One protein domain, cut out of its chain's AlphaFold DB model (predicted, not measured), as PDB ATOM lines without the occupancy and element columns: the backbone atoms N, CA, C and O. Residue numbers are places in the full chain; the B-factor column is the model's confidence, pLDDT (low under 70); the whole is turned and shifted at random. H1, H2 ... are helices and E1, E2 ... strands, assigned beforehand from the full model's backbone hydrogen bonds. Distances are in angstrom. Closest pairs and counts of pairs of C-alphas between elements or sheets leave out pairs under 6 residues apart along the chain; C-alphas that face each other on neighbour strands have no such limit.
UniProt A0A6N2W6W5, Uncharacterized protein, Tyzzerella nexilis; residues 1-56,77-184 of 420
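AT A GLANCE: This is residues 1 to 56 and 77 to 184 of the 420 residues of an uncharacterized protein of Tyzzerella nexilis (UniProt A0A6N2W6W5). Three small antiparallel sheets stand in a row, E1 E3 E2 at one end, E6 E7 E8 in the middle and E5 E9 E10 at the other end; the first two are partly face to face, their strands crossed. H4 packs over E6 and H3 over E10, H2 packs on the middle sheet, H1 grazes the first sheet, and E4 sticks out after a long link. The 164 printed residues include four named helices and ten named strands, in the order E1 H1 E2 E3 E4 E5 E6 H2 E7 E8 H3 H4 E9 E10, a mixed class. The whole is compact, with a radius of gyration of the C-alphas of 15.4 A and spans of 53 by 40 by 29 A.

HOW THE PARTS SIT: E1 (residues 2 to 6), H1 (14 to 22) and E2 (25 to 30) form a split strand-helix-strand unit, two strands running the same way with E3 (33 to 39) between them; its crossover is right-handed. N 5 and O 36 of E1 and E3 are 2.8 A apart, within hydrogen-bond range, as are N 28 and O 35 of the hairpin E2 and E3, 2.9 A. H1 only grazes this sheet, with residues 17 to 21. E4 (54 to 56) pairs with no named strand. E6 (85 to 88), E7 (117 to 120) and E8 (126 to 128) form a sandwich, two sheets face to face, with E1 E3 E2, the strands at 68 degrees; the C-alphas of Lys 39 and Ala 126 are the closest of E3 and E8, 6.1 A. N 118 and O 87 are 2.8 A apart, N 119 and O 127 2.8 A. There are three layers, helices on both faces: H2 (99 to 113) on one face of E6 E7 E8, H4 (153 to 165) on the other. H4 runs along E6, at 5 degrees on the local plane and a height over the sheet of 5.9 A. In the sheet E5 (77 to 80), E9 (170 to 176), E10 (179 to 184), N 79 and O 171 are 2.9 A apart, N 174 and O 182 3.0 A. H3 (131 to 141) is on it, only just over E10, with 3 C-alphas; those of Ala 133 and Ala 182 are closest, 4.0 A. H3 touches residues 160 to 164 of H4 alone, Ala 141 and Leu 164 having the closest C-alphas, 5.1 A. Every O i to N i+4 pair is within hydrogen-bond range in H1, H2 and H4; in H3, 5 of 7.

IN THESE COORDINATES: E1 begins at C-alpha 2, (15.093, 19.127, 30.225). H2 measures 21.6 A, E3 19.8 A, E9 19.1 A and H4 18.2 A. E10 ends at C-alpha 184, (3.802, 10.043, 52.916).

THE WHOLE: The C-alphas of Lys 14 and Ser 56 are farthest apart, 53.6 A. Residues 57 to 76 are not printed, a gap of 29.5 A between C-alphas 56 and 77. The links E3 to E4 and H3 to H4 are long. Residues 8 to 9 have pLDDT under 70.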
ATOM      1  N   MET A   1      16.481  23.549  31.796       81.06
ATOM      2  CA  MET A   1      16.964  22.155  31.683       81.06
ATOM      3  C   MET A   1      15.852  21.120  31.510       81.06
ATOM      4  O   MET A   1      14.931  21.049  32.326       81.06
ATOM      5  N   GLN A   2      15.989  20.257  30.498       86.38
ATOM      6  CA  GLN A   2      15.093  19.127  30.225       86.38
ATOM      7  C   GLN A   2      15.804  17.774  30.361       86.38
ATOM      8  O   GLN A   2      16.928  17.594  29.882       86.38
ATOM      9  N   THR A   3      15.108  16.808  30.961       86.38
ATOM     10  CA  THR A   3      15.475  15.387  30.947       86.38
ATOM     11  C   THR A   3      14.588  14.637  29.962       86.38
ATOM     12  O   THR A   3      13.397  14.921  29.857       86.38
ATOM     13  N   SER A   4      15.162  13.702  29.215       89.00
ATOM     14  CA  SER A   4      14.444  12.896  28.230       89.00
ATOM     15  C   SER A   4      14.192  11.486  28.725       89.00
ATOM     16  O   SER A   4      15.045  10.905  29.381       89.00
ATOM     17  N   ILE A   5      13.042  10.936  28.364       84.56
ATOM     18  CA  ILE A   5      12.581   9.583  28.660       84.56
ATOM     19  C   ILE A   5      12.135   8.974  27.331       84.56
ATOM     20  O   ILE A   5      11.406   9.615  26.570       84.56
ATOM     21  N   LEU A   6      12.597   7.763  27.026       79.88
ATOM     22  CA  LEU A   6      12.127   7.026  25.856       79.88
ATOM     23  C   LEU A   6      10.797   6.353  26.205       79.88
ATOM     24  O   LEU A   6      10.701   5.687  27.231       79.88
ATOM     25  N   TRP A   7       9.776   6.551  25.372       74.25
ATOM     26  CA  TRP A   7       8.481   5.897  25.538       74.25
ATOM     27  C   TRP A   7       8.341   4.781  24.506       74.25
ATOM     28  O   TRP A   7       8.198   5.052  23.313       74.25
ATOM     29  N   GLU A   8       8.382   3.534  24.971       63.88
ATOM     30  CA  GLU A   8       8.149   2.345  24.152       63.88
ATOM     31  C   GLU A   8       6.654   2.013  24.155       63.88
ATOM     32  O   GLU A   8       6.159   1.173  24.899       63.88
ATOM     33  N   GLY A   9       5.895   2.746  23.352       68.06
ATOM     34  CA  GLY A   9       4.466   2.525  23.190       68.06
ATOM     35  C   GLY A   9       3.923   3.317  22.015       68.06
ATOM     36  O   GLY A   9       4.600   4.191  21.467       68.06
ATOM     37  N   SER A  10       2.682   3.034  21.626       71.38
ATOM     38  CA  SER A  10       1.971   3.896  20.686       71.38
ATOM     39  C   SER A  10       1.895   5.310  21.258       71.38
ATOM     40  O   SER A  10       1.653   5.490  22.456       71.38
ATOM     41  N   LEU A  11       2.115   6.304  20.396       75.00
ATOM     42  CA  LEU A  11       1.881   7.698  20.752       75.00
ATOM     43  C   LEU A  11       0.478   7.836  21.357       75.00
ATOM     44  O   LEU A  11      -0.457   7.216  20.836       75.00
ATOM     45  N   PRO A  12       0.314   8.656  22.410       81.06
ATOM     46  CA  PRO A  12      -1.011   9.013  22.882       81.06
ATOM     47  C   PRO A  12      -1.826   9.620  21.738       81.06
ATOM     48  O   PRO A  12      -1.275  10.189  20.787       81.06
ATOM     49  N   SER A  13      -3.148   9.531  21.839       87.31
ATOM     50  CA  SER A  13      -4.034  10.249  20.926       87.31
ATOM     51  C   SER A  13      -3.708  11.747  20.916       87.31
ATOM     52  O   SER A  13      -3.154  12.296  21.870       87.31
ATOM     53  N   LYS A  14      -4.071  12.448  19.838       87.31
ATOM     54  CA  LYS A  14      -3.817  13.892  19.721       87.31
ATOM     55  C   LYS A  14      -4.394  14.676  20.911       87.31
ATOM     56  O   LYS A  14      -3.744  15.593  21.400       87.31
ATOM     57  N   GLU A  15      -5.576  14.293  21.388       90.38
ATOM     58  CA  GLU A  15      -6.222  14.902  22.557       90.38
ATOM     59  C   GLU A  15      -5.430  14.655  23.849       90.38
ATOM     60  O   GLU A  15      -5.188  15.589  24.614       90.38
ATOM     61  N   GLU A  16      -4.956  13.425  24.072       86.44
ATOM     62  CA  GLU A  16      -4.103  13.096  25.221       86.44
ATOM     63  C   GLU A  16      -2.758  13.817  25.155       86.44
ATOM     64  O   GLU A  16      -2.292  14.329  26.170       86.44
ATOM     65  N   MET A  17      -2.149  13.916  23.971       87.25
ATOM     66  CA  MET A  17      -0.915  14.675  23.784       87.25
ATOM     67  C   MET A  17      -1.106  16.154  24.115       87.25
ATOM     68  O   MET A  17      -0.243  16.732  24.768       87.25
ATOM     69  N   GLU A  18      -2.210  16.780  23.695       89.88
ATOM     70  CA  GLU A  18      -2.492  18.178  24.044       89.88
ATOM     71  C   GLU A  18      -2.710  18.358  25.548       89.88
ATOM     72  O   GLU A  18      -2.158  19.284  26.142       89.88
ATOM     73  N   LYS A  19      -3.413  17.425  26.199       88.44
ATOM     74  CA  LYS A  19      -3.540  17.422  27.660       88.44
ATOM     75  C   LYS A  19      -2.179  17.282  28.349       88.44
ATOM     76  O   LYS A  19      -1.860  18.046  29.254       88.44
ATOM     77  N   MET A  20      -1.338  16.357  27.892       89.19
ATOM     78  CA  MET A  20       0.017  16.189  28.419       89.19
ATOM     79  C   MET A  20       0.864  17.453  28.188       89.19
ATOM     80  O   MET A  20       1.586  17.890  29.078       89.19
ATOM     81  N   LYS A  21       0.753  18.128  27.044       90.31
ATOM     82  CA  LYS A  21       1.449  19.411  26.843       90.31
ATOM     83  C   LYS A  21       1.003  20.479  27.844       90.31
ATOM     84  O   LYS A  21       1.855  21.192  28.367       90.31
ATOM     85  N   GLN A  22      -0.293  20.559  28.158       88.38
ATOM     86  CA  GLN A  22      -0.809  21.458  29.204       88.38
ATOM     87  C   GLN A  22      -0.255  21.106  30.591       88.38
ATOM     88  O   GLN A  22       0.032  21.994  31.390       88.38
ATOM     89  N   GLU A  23      -0.024  19.821  30.853       87.75
ATOM     90  CA  GLU A  23       0.646  19.322  32.060       87.75
ATOM     91  C   GLU A  23       2.182  19.500  32.016       87.75
ATOM     92  O   GLU A  23       2.883  19.071  32.933       87.75
ATOM     93  N   GLY A  24       2.742  20.137  30.980       88.94
ATOM     94  CA  GLY A  24       4.169  20.459  30.860       88.94
ATOM     95  C   GLY A  24       5.042  19.365  30.238       88.94
ATOM     96  O   GLY A  24       6.268  19.466  30.287       88.94
ATOM     97  N   TYR A  25       4.445  18.320  29.657       91.50
ATOM     98  CA  TYR A  25       5.182  17.313  28.894       91.50
ATOM     99  C   TYR A  25       5.572  17.850  27.516       91.50
ATOM    100  O   TYR A  25       4.769  18.455  26.805       91.50
ATOM    101  N   LEU A  26       6.803  17.570  27.100       90.69
ATOM    102  CA  LEU A  26       7.301  17.914  25.774       90.69
ATOM    103  C   LEU A  26       7.589  16.636  24.992       90.69
ATOM    104  O   LEU A  26       8.031  15.644  25.561       90.69
ATOM    105  N   PHE A  27       7.369  16.654  23.683       89.81
ATOM    106  CA  PHE A  27       7.595  15.497  22.818       89.81
ATOM    107  C   PHE A  27       8.629  15.856  21.757       89.81
ATOM    108  O   PHE A  27       8.492  16.873  21.079       89.81
ATOM    109  N   ARG A  28       9.665  15.027  21.610       87.12
ATOM    110  CA  ARG A  28      10.684  15.175  20.563       87.12
ATOM    111  C   ARG A  28      10.744  13.909  19.718       87.12
ATOM    112  O   ARG A  28      10.903  12.821  20.265       87.12
ATOM    113  N   ALA A  29      10.632  14.060  18.402       84.12
ATOM    114  CA  ALA A  29      10.862  12.965  17.466       84.12
ATOM    115  C   ALA A  29      12.327  12.516  17.538       84.12
ATOM    116  O   ALA A  29      13.229  13.353  17.625       84.12
ATOM    117  N   VAL A  30      12.556  11.208  17.502       82.25
ATOM    118  CA  VAL A  30      13.886  10.600  17.406       82.25
ATOM    119  C   VAL A  30      13.846   9.439  16.417       82.25
ATOM    120  O   VAL A  30      12.776   8.963  16.042       82.25
ATOM    121  N   GLU A  31      15.012   8.977  15.978       79.44
ATOM    122  CA  GLU A  31      15.095   7.787  15.135       79.44
ATOM    123  C   GLU A  31      14.463   6.585  15.858       79.44
ATOM    124  O   GLU A  31      14.800   6.294  17.006       79.44
ATOM    125  N   GLY A  32      13.483   5.942  15.217       75.81
ATOM    126  CA  GLY A  32      12.758   4.803  15.785       75.81
ATOM    127  C   GLY A  32      11.643   5.136  16.789       75.81
ATOM    128  O   GLY A  32      11.045   4.205  17.320       75.81
ATOM    129  N   GLY A  33      11.312   6.412  17.049       79.50
ATOM    130  CA  GLY A  33      10.194   6.749  17.941       79.50
ATOM    131  C   GLY A  33      10.145   8.197  18.435       79.50
ATOM    132  O   GLY A  33      10.421   9.149  17.706       79.50
ATOM    133  N   TRP A  34       9.755   8.373  19.701       81.25
ATOM    134  CA  TRP A  34       9.588   9.685  20.333       81.25
ATOM    135  C   TRP A  34      10.139   9.663  21.757       81.25
ATOM    136  O   TRP A  34      10.014   8.672  22.476       81.25
ATOM    137  N   LYS A  35      10.723  10.781  22.185       86.50
ATOM    138  CA  LYS A  35      11.120  11.010  23.575       86.50
ATOM    139  C   LYS A  35      10.136  11.956  24.244       86.50
ATOM    140  O   LYS A  35       9.855  13.037  23.718       86.50
ATOM    141  N   ILE A  36       9.680  11.575  25.431       89.75
ATOM    142  CA  ILE A  36       9.010  12.482  26.357       89.75
ATOM    143  C   ILE A  36      10.099  13.247  27.102       89.75
ATOM    144  O   ILE A  36      11.003  12.658  27.684       89.75
ATOM    145  N   CYS A  37      10.036  14.569  27.074       91.50
ATOM    146  CA  CYS A  37      10.952  15.436  27.790       91.50
ATOM    147  C   CYS A  37      10.207  16.084  28.956       91.50
ATOM    148  O   CYS A  37       9.137  16.668  28.777       91.50
ATOM    149  N   LEU A  38      10.785  15.974  30.147       92.75
ATOM    150  CA  LEU A  38      10.291  16.606  31.360       92.75
ATOM    151  C   LEU A  38      11.225  17.750  31.729       92.75
ATOM    152  O   LEU A  38      12.448  17.592  31.753       92.75
ATOM    153  N   LYS A  39      10.650  18.910  32.038       92.88
ATOM    154  CA  LYS A  39      11.407  19.987  32.671       92.88
ATOM    155  C   LYS A  39      11.710  19.574  34.107       92.88
ATOM    156  O   LYS A  39      10.805  19.148  34.818       92.88
ATOM    157  N   LEU A  40      12.968  19.662  34.521       93.69
ATOM    158  CA  LEU A  40      13.335  19.356  35.901       93.69
ATOM    159  C   LEU A  40      12.975  20.520  36.817       93.69
ATOM    160  O   LEU A  40      13.216  21.675  36.468       93.69
ATOM    161  N   HIS A  41      12.444  20.199  37.991       93.38
ATOM    162  CA  HIS A  41      12.235  21.177  39.046       93.38
ATOM    163  C   HIS A  41      13.593  21.607  39.613       93.38
ATOM    164  O   HIS A  41      14.452  20.768  39.911       93.38
ATOM    165  N   ASN A  42      13.790  22.915  39.774       88.81
ATOM    166  CA  ASN A  42      15.005  23.472  40.364       88.81
ATOM    167  C   ASN A  42      14.869  23.551  41.891       88.81
ATOM    168  O   ASN A  42      14.668  24.614  42.477       88.81
ATOM    169  N   THR A  43      14.903  22.386  42.528       90.88
ATOM    170  CA  THR A  43      14.717  22.250  43.973       90.88
ATOM    171  C   THR A  43      15.858  22.919  44.754       90.88
ATOM    172  O   THR A  43      17.024  22.683  44.420       90.88
ATOM    173  N   PRO A  44      15.573  23.685  45.832       90.50
ATOM    174  CA  PRO A  44      16.607  24.191  46.730       90.50
ATOM    175  C   PRO A  44      17.542  23.070  47.194       90.50
ATOM    176  O   PRO A  44      17.113  22.034  47.704       90.50
ATOM    177  N   THR A  45      18.837  23.271  46.972       90.88
ATOM    178  CA  THR A  45      19.862  22.245  47.173       90.88
ATOM    179  C   THR A  45      21.015  22.846  47.962       90.88
ATOM    180  O   THR A  45      21.556  23.882  47.572       90.88
ATOM    181  N   GLY A  46      21.363  22.224  49.089       87.06
ATOM    182  CA  GLY A  46      22.572  22.524  49.841       87.06
ATOM    183  C   GLY A  46      23.720  21.622  49.397       87.06
ATOM    184  O   GLY A  46      23.883  21.311  48.218       87.06
ATOM    185  N   THR A  47      24.538  21.194  50.350       87.94
ATOM    186  CA  THR A  47      25.671  20.290  50.103       87.94
ATOM    187  C   THR A  47      25.349  18.829  50.424       87.94
ATOM    188  O   THR A  47      26.210  17.968  50.248       87.94
ATOM    189  N   TRP A  48      24.124  18.516  50.862       94.31
ATOM    190  CA  TRP A  48      23.749  17.202  51.399       94.31
ATOM    191  C   TRP A  48      22.703  16.503  50.528       94.31
ATOM    192  O   TRP A  48      21.759  15.901  51.029       94.31
ATOM    193  N   TYR A  49      22.852  16.579  49.202       95.12
ATOM    194  CA  TYR A  49      21.903  15.985  48.250       95.12
ATOM    195  C   TYR A  49      22.188  14.522  47.889       95.12
ATOM    196  O   TYR A  49      21.311  13.848  47.343       95.12
ATOM    197  N   ALA A  50      23.400  14.026  48.133       97.31
ATOM    198  CA  ALA A  50      23.793  12.693  47.692       97.31
ATOM    199  C   ALA A  50      23.016  11.605  48.451       97.31
ATOM    200  O   ALA A  50      22.839  11.703  49.668       97.31
ATOM    201  N   ASP A  51      22.547  10.567  47.759       96.69
ATOM    202  CA  ASP A  51      21.790   9.478  48.400       96.69
ATOM    203  C   ASP A  51      22.646   8.638  49.357       96.69
ATOM    204  O   ASP A  51      22.130   8.119  50.344       96.69
ATOM    205  N   ASN A  52      23.954   8.560  49.111       95.50
ATOM    206  CA  ASN A  52      24.930   7.922  49.994       95.50
ATOM    207  C   ASN A  52      25.496   8.868  51.074       95.50
ATOM    208  O   ASN A  52      26.467   8.516  51.748       95.50
ATOM    209  N   PHE A  53      24.927  10.069  51.227       95.81
ATOM    210  CA  PHE A  53      25.340  11.005  52.264       95.81
ATOM    211  C   PHE A  53      25.209  10.369  53.648       95.81
ATOM    212  O   PHE A  53      24.158   9.846  54.019       95.81
ATOM    213  N   SER A  54      26.276  10.488  54.429       94.81
ATOM    214  CA  SER A  54      26.258  10.252  55.863       94.81
ATOM    215  C   SER A  54      27.255  11.182  56.542       94.81
ATOM    216  O   SER A  54      28.289  11.535  55.967       94.81
ATOM    217  N   LYS A  55      26.941  11.609  57.763       95.62
ATOM    218  CA  LYS A  55      27.799  12.495  58.546       95.62
ATOM    219  C   LYS A  55      27.692  12.180  60.029       95.62
ATOM    220  O   LYS A  55      26.596  11.973  60.540       95.62
ATOM    221  N   SER A  56      28.840  12.187  60.699       95.69
ATOM    222  CA  SER A  56      28.932  12.114  62.158       95.69
ATOM    223  C   SER A  56      29.295  13.488  62.720       95.69
ATOM    224  O   SER A  56      29.993  14.270  62.069       95.69
ATOM    225  N   PHE A  77       4.363  19.558  50.893       96.00
ATOM    226  CA  PHE A  77       3.120  19.879  50.190       96.00
ATOM    227  C   PHE A  77       2.315  18.633  49.830       96.00
ATOM    228  O   PHE A  77       2.851  17.534  49.673       96.00
ATOM    229  N   GLU A  78       1.003  18.814  49.696       96.31
ATOM    230  CA  GLU A  78       0.080  17.736  49.359       96.31
ATOM    231  C   GLU A  78      -0.165  17.636  47.852       96.31
ATOM    232  O   GLU A  78      -0.373  18.640  47.171       96.31
ATOM    233  N   VAL A  79      -0.244  16.407  47.345       95.81
ATOM    234  CA  VAL A  79      -0.630  16.106  45.961       95.81
ATOM    235  C   VAL A  79      -1.619  14.942  45.962       95.81
ATOM    236  O   VAL A  79      -1.390  13.961  46.674       95.81
ATOM    237  N   PRO A  80      -2.717  14.972  45.186       96.00
ATOM    238  CA  PRO A  80      -3.567  13.795  45.014       96.00
ATOM    239  C   PRO A  80      -2.738  12.587  44.557       96.00
ATOM    240  O   PRO A  80      -2.030  12.664  43.556       96.00
ATOM    241  N   SER A  81      -2.818  11.449  45.255       96.06
ATOM    242  CA  SER A  81      -1.928  10.308  44.960       96.06
ATOM    243  C   SER A  81      -2.077   9.798  43.522       96.06
ATOM    244  O   SER A  81      -1.092   9.427  42.893       96.06
ATOM    245  N   LYS A  82      -3.294   9.875  42.970       95.31
ATOM    246  CA  LYS A  82      -3.609   9.520  41.578       95.31
ATOM    247  C   LYS A  82      -2.968  10.421  40.514       95.31
ATOM    248  O   LYS A  82      -2.957  10.051  39.340       95.31
ATOM    249  N   GLU A  83      -2.474  11.594  40.900       93.75
ATOM    250  CA  GLU A  83      -1.803  12.564  40.020       93.75
ATOM    251  C   GLU A  83      -0.281  12.386  40.010       93.75
ATOM    252  O   GLU A  83       0.399  12.994  39.190       93.75
ATOM    253  N   LEU A  84       0.263  11.517  40.867       97.06
ATOM    254  CA  LEU A  84       1.680  11.178  40.847       97.06
ATOM    255  C   LEU A  84       2.004  10.280  39.648       97.06
ATOM    256  O   LEU A  84       1.302   9.302  39.370       97.06
ATOM    257  N   ARG A  85       3.084  10.613  38.944       95.94
ATOM    258  CA  ARG A  85       3.659   9.809  37.865       95.94
ATOM    259  C   ARG A  85       5.146   9.620  38.099       95.94
ATOM    260  O   ARG A  85       5.861  10.578  38.372       95.94
ATOM    261  N   VAL A  86       5.601   8.386  37.984       97.19
ATOM    262  CA  VAL A  86       6.994   7.993  38.166       97.19
ATOM    263  C   VAL A  86       7.596   7.699  36.800       97.19
ATOM    264  O   VAL A  86       6.949   7.077  35.960       97.19
ATOM    265  N   TYR A  87       8.825   8.140  36.578       95.88
ATOM    266  CA  TYR A  87       9.560   7.872  35.347       95.88
ATOM    267  C   TYR A  87      10.992   7.474  35.664       95.88
ATOM    268  O   TYR A  87      11.555   7.948  36.647       95.88
ATOM    269  N   GLU A  88      11.609   6.669  34.807       95.44
ATOM    270  CA  GLU A  88      13.056   6.493  34.858       95.44
ATOM    271  C   GLU A  88      13.768   7.795  34.444       95.44
ATOM    272  O   GLU A  88      13.366   8.489  33.512       95.44
ATOM    273  N   ALA A  89      14.847   8.146  35.134       94.06
ATOM    274  CA  ALA A  89      15.686   9.286  34.810       94.06
ATOM    275  C   ALA A  89      16.545   9.001  33.564       94.06
ATOM    276  O   ALA A  89      17.515   8.246  33.627       94.06
ATOM    277  N   GLY A  90      16.246   9.652  32.437       90.31
ATOM    278  CA  GLY A  90      17.014   9.454  31.204       90.31
ATOM    279  C   GLY A  90      18.118  10.490  30.946       90.31
ATOM    280  O   GLY A  90      18.955  10.776  31.810       90.31
ATOM    281  N   GLN A  91      18.239  10.961  29.701       87.31
ATOM    282  CA  GLN A  91      19.370  11.790  29.248       87.31
ATOM    283  C   GLN A  91      19.056  13.285  29.347       87.31
ATOM    284  O   GLN A  91      17.971  13.714  28.953       87.31
ATOM    285  N   ILE A  92      20.031  14.075  29.799       88.00
ATOM    286  CA  ILE A  92      19.966  15.542  29.775       88.00
ATOM    287  C   ILE A  92      20.077  16.008  28.320       88.00
ATOM    288  O   ILE A  92      20.999  15.598  27.616       88.00
ATOM    289  N   LEU A  93      19.145  16.853  27.876       85.62
ATOM    290  CA  LEU A  93      19.118  17.360  26.496       85.62
ATOM    291  C   LEU A  93      19.642  18.789  26.342       85.62
ATOM    292  O   LEU A  93      19.983  19.199  25.235       85.62
ATOM    293  N   GLU A  94      19.672  19.554  27.427       86.25
ATOM    294  CA  GLU A  94      20.050  20.966  27.426       86.25
ATOM    295  C   GLU A  94      21.319  21.158  28.246       86.25
ATOM    296  O   GLU A  94      21.484  20.545  29.303       86.25
ATOM    297  N   LYS A  95      22.221  22.015  27.765       87.19
ATOM    298  CA  LYS A  95      23.384  22.421  28.554       87.19
ATOM    299  C   LYS A  95      22.923  23.381  29.657       87.19
ATOM    300  O   LYS A  95      22.024  24.175  29.400       87.19
ATOM    301  N   PRO A  96      23.522  23.325  30.857       89.19
ATOM    302  CA  PRO A  96      23.202  24.267  31.920       89.19
ATOM    303  C   PRO A  96      23.695  25.669  31.545       89.19
ATOM    304  O   PRO A  96      24.861  25.853  31.183       89.19
ATOM    305  N   GLU A  97      22.845  26.667  31.698       90.19
ATOM    306  CA  GLU A  97      23.200  28.066  31.459       90.19
ATOM    307  C   GLU A  97      23.433  28.817  32.776       90.19
ATOM    308  O   GLU A  97      24.268  29.720  32.829       90.19
ATOM    309  N   SER A  98      22.788  28.386  33.868       92.06
ATOM    310  CA  SER A  98      22.923  28.997  35.197       92.06
ATOM    311  C   SER A  98      23.693  28.124  36.199       92.06
ATOM    312  O   SER A  98      23.943  26.936  35.974       92.06
ATOM    313  N   LYS A  99      24.083  28.712  37.340       91.00
ATOM    314  CA  LYS A  99      24.704  27.972  38.453       91.00
ATOM    315  C   LYS A  99      23.730  26.949  39.042       91.00
ATOM    316  O   LYS A  99      24.121  25.823  39.328       91.00
ATOM    317  N   GLU A 100      22.472  27.333  39.186       90.19
ATOM    318  CA  GLU A 100      21.403  26.497  39.722       90.19
ATOM    319  C   GLU A 100      21.137  25.301  38.804       90.19
ATOM    320  O   GLU A 100      21.032  24.172  39.276       90.19
ATOM    321  N   GLU A 101      21.143  25.508  37.484       91.06
ATOM    322  CA  GLU A 101      21.024  24.407  36.528       91.06
ATOM    323  C   GLU A 101      22.209  23.438  36.607       91.06
ATOM    324  O   GLU A 101      22.014  22.226  36.507       91.06
ATOM    325  N   ARG A 102      23.435  23.930  36.846       92.31
ATOM    326  CA  ARG A 102      24.600  23.054  37.073       92.31
ATOM    327  C   ARG A 102      24.420  22.183  38.313       92.31
ATOM    328  O   ARG A 102      24.658  20.983  38.230       92.31
ATOM    329  N   ILE A 103      23.942  22.760  39.414       92.69
ATOM    330  CA  ILE A 103      23.641  22.016  40.646       92.69
ATOM    331  C   ILE A 103      22.532  20.987  40.385       92.69
ATOM    332  O   ILE A 103      22.675  19.820  40.742       92.69
ATOM    333  N   CYS A 104      21.464  21.373  39.682       93.12
ATOM    334  CA  CYS A 104      20.379  20.467  39.305       93.12
ATOM    335  C   CYS A 104      20.886  19.252  38.500       93.12
ATOM    336  O   CYS A 104      20.432  18.126  38.724       93.12
ATOM    337  N   MET A 105      21.878  19.431  37.616       92.94
ATOM    338  CA  MET A 105      22.513  18.301  36.922       92.94
ATOM    339  C   MET A 105      23.300  17.384  37.842       92.94
ATOM    340  O   MET A 105      23.288  16.174  37.624       92.94
ATOM    341  N   GLU A 106      24.019  17.930  38.819       94.31
ATOM    342  CA  GLU A 106      24.759  17.117  39.784       94.31
ATOM    343  C   GLU A 106      23.796  16.249  40.598       94.31
ATOM    344  O   GLU A 106      23.994  15.036  40.703       94.31
ATOM    345  N   VAL A 107      22.682  16.833  41.052       96.00
ATOM    346  CA  VAL A 107      21.605  16.107  41.739       96.00
ATOM    347  C   VAL A 107      20.987  15.038  40.834       96.00
ATOM    348  O   VAL A 107      20.743  13.913  41.279       96.00
ATOM    349  N   LEU A 108      20.745  15.342  39.554       95.44
ATOM    350  CA  LEU A 108      20.240  14.352  38.601       95.44
ATOM    351  C   LEU A 108      21.256  13.227  38.366       95.44
ATOM    352  O   LEU A 108      20.866  12.065  38.278       95.44
ATOM    353  N   ARG A 109      22.553  13.536  38.277       95.38
ATOM    354  CA  ARG A 109      23.606  12.527  38.126       95.38
ATOM    355  C   ARG A 109      23.639  11.593  39.330       95.38
ATOM    356  O   ARG A 109      23.682  10.381  39.140       95.38
ATOM    357  N   ASP A 110      23.551  12.140  40.538       97.44
ATOM    358  CA  ASP A 110      23.435  11.339  41.754       97.44
ATOM    359  C   ASP A 110      22.159  10.484  41.743       97.44
ATOM    360  O   ASP A 110      22.207   9.293  42.024       97.44
ATOM    361  N   THR A 111      21.030  11.048  41.312       97.38
ATOM    362  CA  THR A 111      19.761  10.318  41.149       97.38
ATOM    363  C   THR A 111      19.903   9.138  40.187       97.38
ATOM    364  O   THR A 111      19.463   8.038  40.501       97.38
ATOM    365  N   LYS A 112      20.580   9.319  39.047       96.31
ATOM    366  CA  LYS A 112      20.842   8.249  38.070       96.31
ATOM    367  C   LYS A 112      21.779   7.153  38.582       96.31
ATOM    368  O   LYS A 112      21.724   6.044  38.064       96.31
ATOM    369  N   ASN A 113      22.620   7.450  39.568       96.62
ATOM    370  CA  ASN A 113      23.493   6.458  40.197       96.62
ATOM    371  C   ASN A 113      22.801   5.687  41.330       96.62
ATOM    372  O   ASN A 113      23.352   4.700  41.807       96.62
ATOM    373  N   HIS A 114      21.623   6.142  41.762       96.69
ATOM    374  CA  HIS A 114      20.894   5.574  42.888       96.69
ATOM    375  C   HIS A 114      19.476   5.189  42.456       96.69
ATOM    376  O   HIS A 114      19.313   4.203  41.742       96.69
ATOM    377  N   SER A 115      18.451   5.962  42.830       96.56
ATOM    378  CA  SER A 115      17.050   5.606  42.562       96.56
ATOM    379  C   SER A 115      16.735   5.404  41.078       96.56
ATOM    380  O   SER A 115      15.858   4.616  40.754       96.56
ATOM    381  N   ARG A 116      17.420   6.130  40.180       97.12
ATOM    382  CA  ARG A 116      17.126   6.226  38.741       97.12
ATOM    383  C   ARG A 116      15.703   6.695  38.442       97.12
ATOM    384  O   ARG A 116      15.239   6.512  37.325       97.12
ATOM    385  N   LEU A 117      15.020   7.337  39.389       97.75
ATOM    386  CA  LEU A 117      13.615   7.714  39.248       97.75
ATOM    387  C   LEU A 117      13.393   9.226  39.350       97.75
ATOM    388  O   LEU A 117      14.091   9.958  40.054       97.75
ATOM    389  N   LEU A 118      12.362   9.680  38.650       97.62
ATOM    390  CA  LEU A 118      11.795  11.017  38.706       97.62
ATOM    391  C   LEU A 118      10.334  10.917  39.133       97.62
ATOM    392  O   LEU A 118       9.640   9.965  38.774       97.62
ATOM    393  N   LEU A 119       9.856  11.930  39.847       97.81
ATOM    394  CA  LEU A 119       8.467  12.056  40.260       97.81
ATOM    395  C   LEU A 119       7.859  13.310  39.639       97.81
ATOM    396  O   LEU A 119       8.280  14.428  39.921       97.81
ATOM    397  N   LYS A 120       6.839  13.125  38.811       95.94
ATOM    398  CA  LYS A 120       6.011  14.198  38.277       95.94
ATOM    399  C   LYS A 120       4.704  14.269  39.053       95.94
ATOM    400  O   LYS A 120       4.074  13.250  39.335       95.94
ATOM    401  N   THR A 121       4.325  15.484  39.415       93.81
ATOM    402  CA  THR A 121       3.048  15.804  40.056       93.81
ATOM    403  C   THR A 121       2.123  16.449  39.018       93.81
ATOM    404  O   THR A 121       2.405  16.421  37.819       93.81
ATOM    405  N   ASN A 122       1.035  17.070  39.466       85.62
ATOM    406  CA  ASN A 122       0.203  17.934  38.627       85.62
ATOM    407  C   ASN A 122       0.880  19.262  38.232       85.62
ATOM    408  O   ASN A 122       0.309  20.037  37.467       85.62
ATOM    409  N   GLN A 123       2.086  19.529  38.732       87.38
ATOM    410  CA  GLN A 123       2.902  20.653  38.294       87.38
ATOM    411  C   GLN A 123       3.609  20.343  36.972       87.38
ATOM    412  O   GLN A 123       3.778  19.186  36.576       87.38
ATOM    413  N   THR A 124       4.053  21.392  36.279       85.62
ATOM    414  CA  THR A 124       4.709  21.267  34.969       85.62
ATOM    415  C   THR A 124       6.077  20.590  35.060       85.62
ATOM    416  O   THR A 124       6.463  19.853  34.153       85.62
ATOM    417  N   GLU A 125       6.774  20.764  36.177       92.69
ATOM    418  CA  GLU A 125       8.123  20.254  36.407       92.69
ATOM    419  C   GLU A 125       8.125  18.867  37.071       92.69
ATOM    420  O   GLU A 125       7.171  18.456  37.734       92.69
ATOM    421  N   ALA A 126       9.207  18.117  36.860       95.44
ATOM    422  CA  ALA A 126       9.454  16.815  37.464       95.44
ATOM    423  C   ALA A 126      10.577  16.910  38.498       95.44
ATOM    424  O   ALA A 126      11.627  17.503  38.249       95.44
ATOM    425  N   TYR A 127      10.366  16.278  39.642       97.25
ATOM    426  CA  TYR A 127      11.320  16.228  40.735       97.25
ATOM    427  C   TYR A 127      12.235  15.017  40.604       97.25
ATOM    428  O   TYR A 127      11.811  13.934  40.200       97.25
ATOM    429  N   GLN A 128      13.488  15.177  41.007       97.31
ATOM    430  CA  GLN A 128      14.410  14.068  41.202       97.31
ATOM    431  C   GLN A 128      13.981  13.276  42.447       97.31
ATOM    432  O   GLN A 128      13.684  13.874  43.484       97.31
ATOM    433  N   LEU A 129      13.923  11.943  42.364       97.94
ATOM    434  CA  LEU A 129      13.503  11.093  43.482       97.94
ATOM    435  C   LEU A 129      14.732  10.562  44.227       97.94
ATOM    436  O   LEU A 129      15.600   9.943  43.622       97.94
ATOM    437  N   GLY A 130      14.830  10.780  45.536       97.88
ATOM    438  CA  GLY A 130      15.855  10.145  46.365       97.88
ATOM    439  C   GLY A 130      15.490   8.698  46.691       97.88
ATOM    440  O   GLY A 130      14.313   8.356  46.808       97.88
ATOM    441  N   SER A 131      16.491   7.848  46.901       97.19
ATOM    442  CA  SER A 131      16.281   6.441  47.283       97.19
ATOM    443  C   SER A 131      15.525   6.302  48.609       97.19
ATOM    444  O   SER A 131      14.747   5.367  48.785       97.19
ATOM    445  N   SER A 132      15.675   7.277  49.513       97.25
ATOM    446  CA  SER A 132      14.925   7.342  50.772       97.25
ATOM    447  C   SER A 132      13.410   7.503  50.587       97.25
ATOM    448  O   SER A 132      12.648   7.112  51.471       97.25
ATOM    449  N   ALA A 133      12.951   7.991  49.429       98.00
ATOM    450  CA  ALA A 133      11.529   8.155  49.142       98.00
ATOM    451  C   ALA A 133      10.851   6.869  48.651       98.00
ATOM    452  O   ALA A 133       9.627   6.772  48.727       98.00
ATOM    453  N   ILE A 134      11.613   5.889  48.152       97.31
ATOM    454  CA  ILE A 134      11.058   4.679  47.524       97.31
ATOM    455  C   ILE A 134      10.125   3.916  48.481       97.31
ATOM    456  O   ILE A 134       8.981   3.680  48.093       97.31
ATOM    457  N   PRO A 135      10.498   3.622  49.746       96.38
ATOM    458  CA  PRO A 135       9.620   2.866  50.644       96.38
ATOM    459  C   PRO A 135       8.289   3.571  50.943       96.38
ATOM    460  O   PRO A 135       7.238   2.937  51.045       96.38
ATOM    461  N   THR A 136       8.309   4.902  51.073       96.88
ATOM    462  CA  THR A 136       7.087   5.680  51.331       96.88
ATOM    463  C   THR A 136       6.216   5.780  50.079       96.88
ATOM    464  O   THR A 136       4.996   5.656  50.175       96.88
ATOM    465  N   LEU A 137       6.828   5.879  48.896       97.62
ATOM    466  CA  LEU A 137       6.137   5.840  47.609       97.62
ATOM    467  C   LEU A 137       5.486   4.473  47.329       97.62
ATOM    468  O   LEU A 137       4.326   4.430  46.921       97.62
ATOM    469  N   GLU A 138       6.181   3.367  47.600       97.06
ATOM    470  CA  GLU A 138       5.627   2.007  47.522       97.06
ATOM    471  C   GLU A 138       4.432   1.840  48.467       97.06
ATOM    472  O   GLU A 138       3.354   1.409  48.052       97.06
ATOM    473  N   SER A 139       4.581   2.285  49.719       94.75
ATOM    474  CA  SER A 139       3.495   2.303  50.703       94.75
ATOM    475  C   SER A 139       2.299   3.133  50.217       94.75
ATOM    476  O   SER A 139       1.147   2.701  50.317       94.75
ATOM    477  N   ARG A 140       2.547   4.292  49.588       95.25
ATOM    478  CA  ARG A 140       1.501   5.139  48.991       95.25
ATOM    479  C   ARG A 140       0.794   4.464  47.817       95.25
ATOM    480  O   ARG A 140      -0.419   4.637  47.660       95.25
ATOM    481  N   ALA A 141       1.529   3.684  47.031       96.00
ATOM    482  CA  ALA A 141       1.014   2.825  45.971       96.00
ATOM    483  C   ALA A 141       0.374   1.523  46.502       96.00
ATOM    484  O   ALA A 141      -0.259   0.803  45.735       96.00
ATOM    485  N   ARG A 142       0.462   1.249  47.814       94.44
ATOM    486  CA  ARG A 142      -0.035   0.034  48.487       94.44
ATOM    487  C   ARG A 142       0.619  -1.253  47.980       94.44
ATOM    488  O   ARG A 142      -0.028  -2.297  47.921       94.44
ATOM    489  N   ILE A 143       1.900  -1.173  47.640       95.31
ATOM    490  CA  ILE A 143       2.725  -2.319  47.257       95.31
ATOM    491  C   ILE A 143       3.877  -2.488  48.245       95.31
ATOM    492  O   ILE A 143       4.263  -1.550  48.937       95.31
ATOM    493  N   SER A 144       4.396  -3.708  48.344       94.19
ATOM    494  CA  SER A 144       5.593  -4.027  49.125       94.19
ATOM    495  C   SER A 144       6.155  -5.373  48.668       94.19
ATOM    496  O   SER A 144       5.409  -6.208  48.153       94.19
ATOM    497  N   GLY A 145       7.451  -5.599  48.876       92.94
ATOM    498  CA  GLY A 145       8.084  -6.898  48.650       92.94
ATOM    499  C   GLY A 145       9.502  -6.785  48.101       92.94
ATOM    500  O   GLY A 145       9.815  -5.874  47.344       92.94
ATOM    501  N   ALA A 146      10.353  -7.754  48.443       91.06
ATOM    502  CA  ALA A 146      11.771  -7.745  48.071       91.06
ATOM    503  C   ALA A 146      12.025  -7.799  46.550       91.06
ATOM    504  O   ALA A 146      13.086  -7.397  46.091       91.06
ATOM    505  N   ALA A 147      11.058  -8.271  45.755       93.94
ATOM    506  CA  ALA A 147      11.181  -8.282  44.299       93.94
ATOM    507  C   ALA A 147      11.203  -6.863  43.697       93.94
ATOM    508  O   ALA A 147      11.846  -6.658  42.671       93.94
ATOM    509  N   LEU A 148      10.553  -5.881  44.338       94.31
ATOM    510  CA  LEU A 148      10.457  -4.506  43.828       94.31
ATOM    511  C   LEU A 148      11.823  -3.813  43.742       94.31
ATOM    512  O   LEU A 148      12.052  -3.036  42.824       94.31
ATOM    513  N   SER A 149      12.756  -4.137  44.640       91.44
ATOM    514  CA  SER A 149      14.120  -3.596  44.597       91.44
ATOM    515  C   SER A 149      15.026  -4.284  43.571       91.44
ATOM    516  O   SER A 149      16.155  -3.844  43.374       91.44
ATOM    517  N   SER A 150      14.560  -5.371  42.946       93.62
ATOM    518  CA  SER A 150      15.342  -6.188  42.006       93.62
ATOM    519  C   SER A 150      14.925  -6.006  40.544       93.62
ATOM    520  O   SER A 150      15.617  -6.497  39.656       93.62
ATOM    521  N   VAL A 151      13.790  -5.352  40.277       95.50
ATOM    522  CA  VAL A 151      13.339  -5.066  38.907       95.50
ATOM    523  C   VAL A 151      14.048  -3.839  38.337       95.50
ATOM    524  O   VAL A 151      14.498  -2.962  39.072       95.50
ATOM    525  N   GLU A 152      14.107  -3.750  37.007       95.44
ATOM    526  CA  GLU A 152      14.638  -2.564  36.334       95.44
ATOM    527  C   GLU A 152      13.819  -1.303  36.680       95.44
ATOM    528  O   GLU A 152      12.591  -1.380  36.792       95.44
ATOM    529  N   PRO A 153      14.443  -0.115  36.787       94.56
ATOM    530  CA  PRO A 153      13.743   1.110  37.187       94.56
ATOM    531  C   PRO A 153      12.573   1.508  36.285       94.56
ATOM    532  O   PRO A 153      11.571   2.014  36.788       94.56
ATOM    533  N   ALA A 154      12.656   1.247  34.977       93.31
ATOM    534  CA  ALA A 154      11.533   1.448  34.061       93.31
ATOM    535  C   ALA A 154      10.321   0.573  34.435       93.31
ATOM    536  O   ALA A 154       9.191   1.061  34.478       93.31
ATOM    537  N   VAL A 155      10.567  -0.693  34.789       95.75
ATOM    538  CA  VAL A 155       9.534  -1.641  35.231       95.75
ATOM    539  C   VAL A 155       8.960  -1.211  36.581       95.75
ATOM    540  O   VAL A 155       7.742  -1.195  36.757       95.75
ATOM    541  N   LEU A 156       9.809  -0.794  37.527       96.75
ATOM    542  CA  LEU A 156       9.353  -0.263  38.814       96.75
ATOM    543  C   LEU A 156       8.459   0.972  38.631       96.75
ATOM    544  O   LEU A 156       7.397   1.063  39.248       96.75
ATOM    545  N   ALA A 157       8.857   1.907  37.763       96.56
ATOM    546  CA  ALA A 157       8.071   3.094  37.446       96.56
ATOM    547  C   ALA A 157       6.695   2.731  36.868       96.56
ATOM    548  O   ALA A 157       5.689   3.325  37.261       96.56
ATOM    549  N   GLU A 158       6.623   1.736  35.981       95.56
ATOM    550  CA  GLU A 158       5.356   1.246  35.439       95.56
ATOM    551  C   GLU A 158       4.459   0.642  36.525       95.56
ATOM    552  O   GLU A 158       3.300   1.050  36.648       95.56
ATOM    553  N   ILE A 159       4.994  -0.265  37.352       97.19
ATOM    554  CA  ILE A 159       4.265  -0.881  38.473       97.19
ATOM    555  C   ILE A 159       3.695   0.210  39.388       97.19
ATOM    556  O   ILE A 159       2.489   0.238  39.655       97.19
ATOM    557  N   LEU A 160       4.542   1.154  39.811       97.75
ATOM    558  CA  LEU A 160       4.140   2.282  40.650       97.75
ATOM    559  C   LEU A 160       3.030   3.099  39.985       97.75
ATOM    560  O   LEU A 160       2.028   3.402  40.628       97.75
ATOM    561  N   ASN A 161       3.158   3.415  38.696       96.88
ATOM    562  CA  ASN A 161       2.153   4.180  37.965       96.88
ATOM    563  C   ASN A 161       0.801   3.462  37.882       96.88
ATOM    564  O   ASN A 161      -0.232   4.118  38.033       96.88
ATOM    565  N   GLN A 162       0.769   2.145  37.659       96.81
ATOM    566  CA  GLN A 162      -0.495   1.396  37.630       96.81
ATOM    567  C   GLN A 162      -1.178   1.401  39.001       96.81
ATOM    568  O   GLN A 162      -2.384   1.640  39.094       96.81
ATOM    569  N   CYS A 163      -0.407   1.224  40.073       97.25
ATOM    570  CA  CYS A 163      -0.926   1.237  41.437       97.25
ATOM    571  C   CYS A 163      -1.361   2.642  41.896       97.25
ATOM    572  O   CYS A 163      -2.412   2.797  42.522       97.25
ATOM    573  N   LEU A 164      -0.614   3.691  41.539       96.56
ATOM    574  CA  LEU A 164      -0.946   5.076  41.888       96.56
ATOM    575  C   LEU A 164      -2.239   5.552  41.218       96.56
ATOM    576  O   LEU A 164      -3.007   6.268  41.856       96.56
ATOM    577  N   LYS A 165      -2.551   5.114  39.986       93.88
ATOM    578  CA  LYS A 165      -3.817   5.456  39.298       93.88
ATOM    579  C   LYS A 165      -5.062   5.113  40.120       93.88
ATOM    580  O   LYS A 165      -6.058   5.829  40.038       93.88
ATOM    581  N   VAL A 166      -5.005   4.036  40.903       94.12
ATOM    582  CA  VAL A 166      -6.110   3.571  41.759       94.12
ATOM    583  C   VAL A 166      -5.938   3.972  43.229       94.12
ATOM    584  O   VAL A 166      -6.813   3.699  44.056       94.12
ATOM    585  N   ALA A 167      -4.832   4.640  43.574       92.25
ATOM    586  CA  ALA A 167      -4.574   5.103  44.927       92.25
ATOM    587  C   ALA A 167      -5.547   6.227  45.313       92.25
ATOM    588  O   ALA A 167      -5.731   7.219  44.605       92.25
ATOM    589  N   LYS A 168      -6.167   6.069  46.484       91.06
ATOM    590  CA  LYS A 168      -7.042   7.075  47.097       91.06
ATOM    591  C   LYS A 168      -6.239   8.008  48.003       91.06
ATOM    592  O   LYS A 168      -5.153   7.645  48.458       91.06
ATOM    593  N   GLY A 169      -6.823   9.165  48.296       93.50
ATOM    594  CA  GLY A 169      -6.264  10.143  49.223       93.50
ATOM    595  C   GLY A 169      -5.203  11.041  48.593       93.50
ATOM    596  O   GLY A 169      -5.019  11.090  47.371       93.50
ATOM    597  N   LYS A 170      -4.527  11.788  49.461       95.38
ATOM    598  CA  LYS A 170      -3.429  12.676  49.098       95.38
ATOM    599  C   LYS A 170      -2.114  12.129  49.644       95.38
ATOM    600  O   LYS A 170      -2.069  11.540  50.726       95.38
ATOM    601  N   ALA A 171      -1.057  12.332  48.874       96.69
ATOM    602  CA  ALA A 171       0.311  12.147  49.307       96.69
ATOM    603  C   ALA A 171       0.847  13.456  49.897       96.69
ATOM    604  O   ALA A 171       0.591  14.517  49.334       96.69
ATOM    605  N   LEU A 172       1.599  13.369  50.989       97.31
ATOM    606  CA  LEU A 172       2.381  14.465  51.550       97.31
ATOM    607  C   LEU A 172       3.836  14.274  51.118       97.31
ATOM    608  O   LEU A 172       4.499  13.333  51.555       97.31
ATOM    609  N   LEU A 173       4.317  15.131  50.223       97.75
ATOM    610  CA  LEU A 173       5.677  15.052  49.705       97.75
ATOM    611  C   LEU A 173       6.610  15.849  50.610       97.75
ATOM    612  O   LEU A 173       6.312  16.996  50.939       97.75
ATOM    613  N   ARG A 174       7.757  15.254  50.942       97.44
ATOM    614  CA  ARG A 174       8.909  15.968  51.493       97.44
ATOM    615  C   ARG A 174       9.927  16.175  50.388       97.44
ATOM    616  O   ARG A 174      10.486  15.203  49.881       97.44
ATOM    617  N   VAL A 175      10.197  17.424  50.044       97.19
ATOM    618  CA  VAL A 175      11.260  17.807  49.116       97.19
ATOM    619  C   VAL A 175      12.362  18.487  49.913       97.19
ATOM    620  O   VAL A 175      12.085  19.426  50.644       97.19
ATOM    621  N   SER A 176      13.594  17.996  49.827       95.88
ATOM    622  CA  SER A 176      14.728  18.528  50.589       95.88
ATOM    623  C   SER A 176      16.045  18.146  49.923       95.88
ATOM    624  O   SER A 176      16.175  17.051  49.361       95.88
ATOM    625  N   GLU A 177      17.020  19.055  49.990       94.94
ATOM    626  CA  GLU A 177      18.358  18.872  49.422       94.94
ATOM    627  C   GLU A 177      18.293  18.364  47.971       94.94
ATOM    628  O   GLU A 177      18.831  17.309  47.629       94.94
ATOM    629  N   GLY A 178      17.546  19.081  47.128       95.06
ATOM    630  CA  GLY A 178      17.461  18.807  45.694       95.06
ATOM    631  C   GLY A 178      16.509  17.691  45.259       95.06
ATOM    632  O   GLY A 178      16.232  17.588  44.067       95.06
ATOM    633  N   LYS A 179      15.976  16.868  46.174       97.69
ATOM    634  CA  LYS A 179      15.179  15.680  45.812       97.69
ATOM    635  C   LYS A 179      13.889  15.551  46.608       97.69
ATOM    636  O   LYS A 179      13.773  16.046  47.726       97.69
ATOM    637  N   VAL A 180      12.938  14.794  46.070       98.31
ATOM    638  CA  VAL A 180      11.859  14.208  46.875       98.31
ATOM    639  C   VAL A 180      12.477  13.136  47.772       98.31
ATOM    640  O   VAL A 180      13.051  12.167  47.276       98.31
ATOM    641  N   ARG A 181      12.373  13.325  49.088       97.62
ATOM    642  CA  ARG A 181      12.909  12.438  50.134       97.62
ATOM    643  C   ARG A 181      11.851  11.526  50.743       97.62
ATOM    644  O   ARG A 181      12.204  10.476  51.261       97.62
ATOM    645  N   ALA A 182      10.574  11.891  50.650       98.00
ATOM    646  CA  ALA A 182       9.473  11.034  51.074       98.00
ATOM    647  C   ALA A 182       8.157  11.357  50.361       98.00
ATOM    648  O   ALA A 182       7.933  12.488  49.925       98.00
ATOM    649  N   VAL A 183       7.281  10.355  50.293       97.75
ATOM    650  CA  VAL A 183       5.920  10.424  49.750       97.75
ATOM    651  C   VAL A 183       4.961   9.782  50.756       97.75
ATOM    652  O   VAL A 183       4.558   8.628  50.631       97.75
ATOM    653  N   HIS A 184       4.617  10.526  51.802       95.81
ATOM    654  CA  HIS A 184       3.802  10.043  52.916       95.81
ATOM    655  C   HIS A 184       2.299  10.072  52.620       95.81
ATOM    656  O   HIS A 184       1.849  10.623  51.619       95.81
TER     657      HIS A 184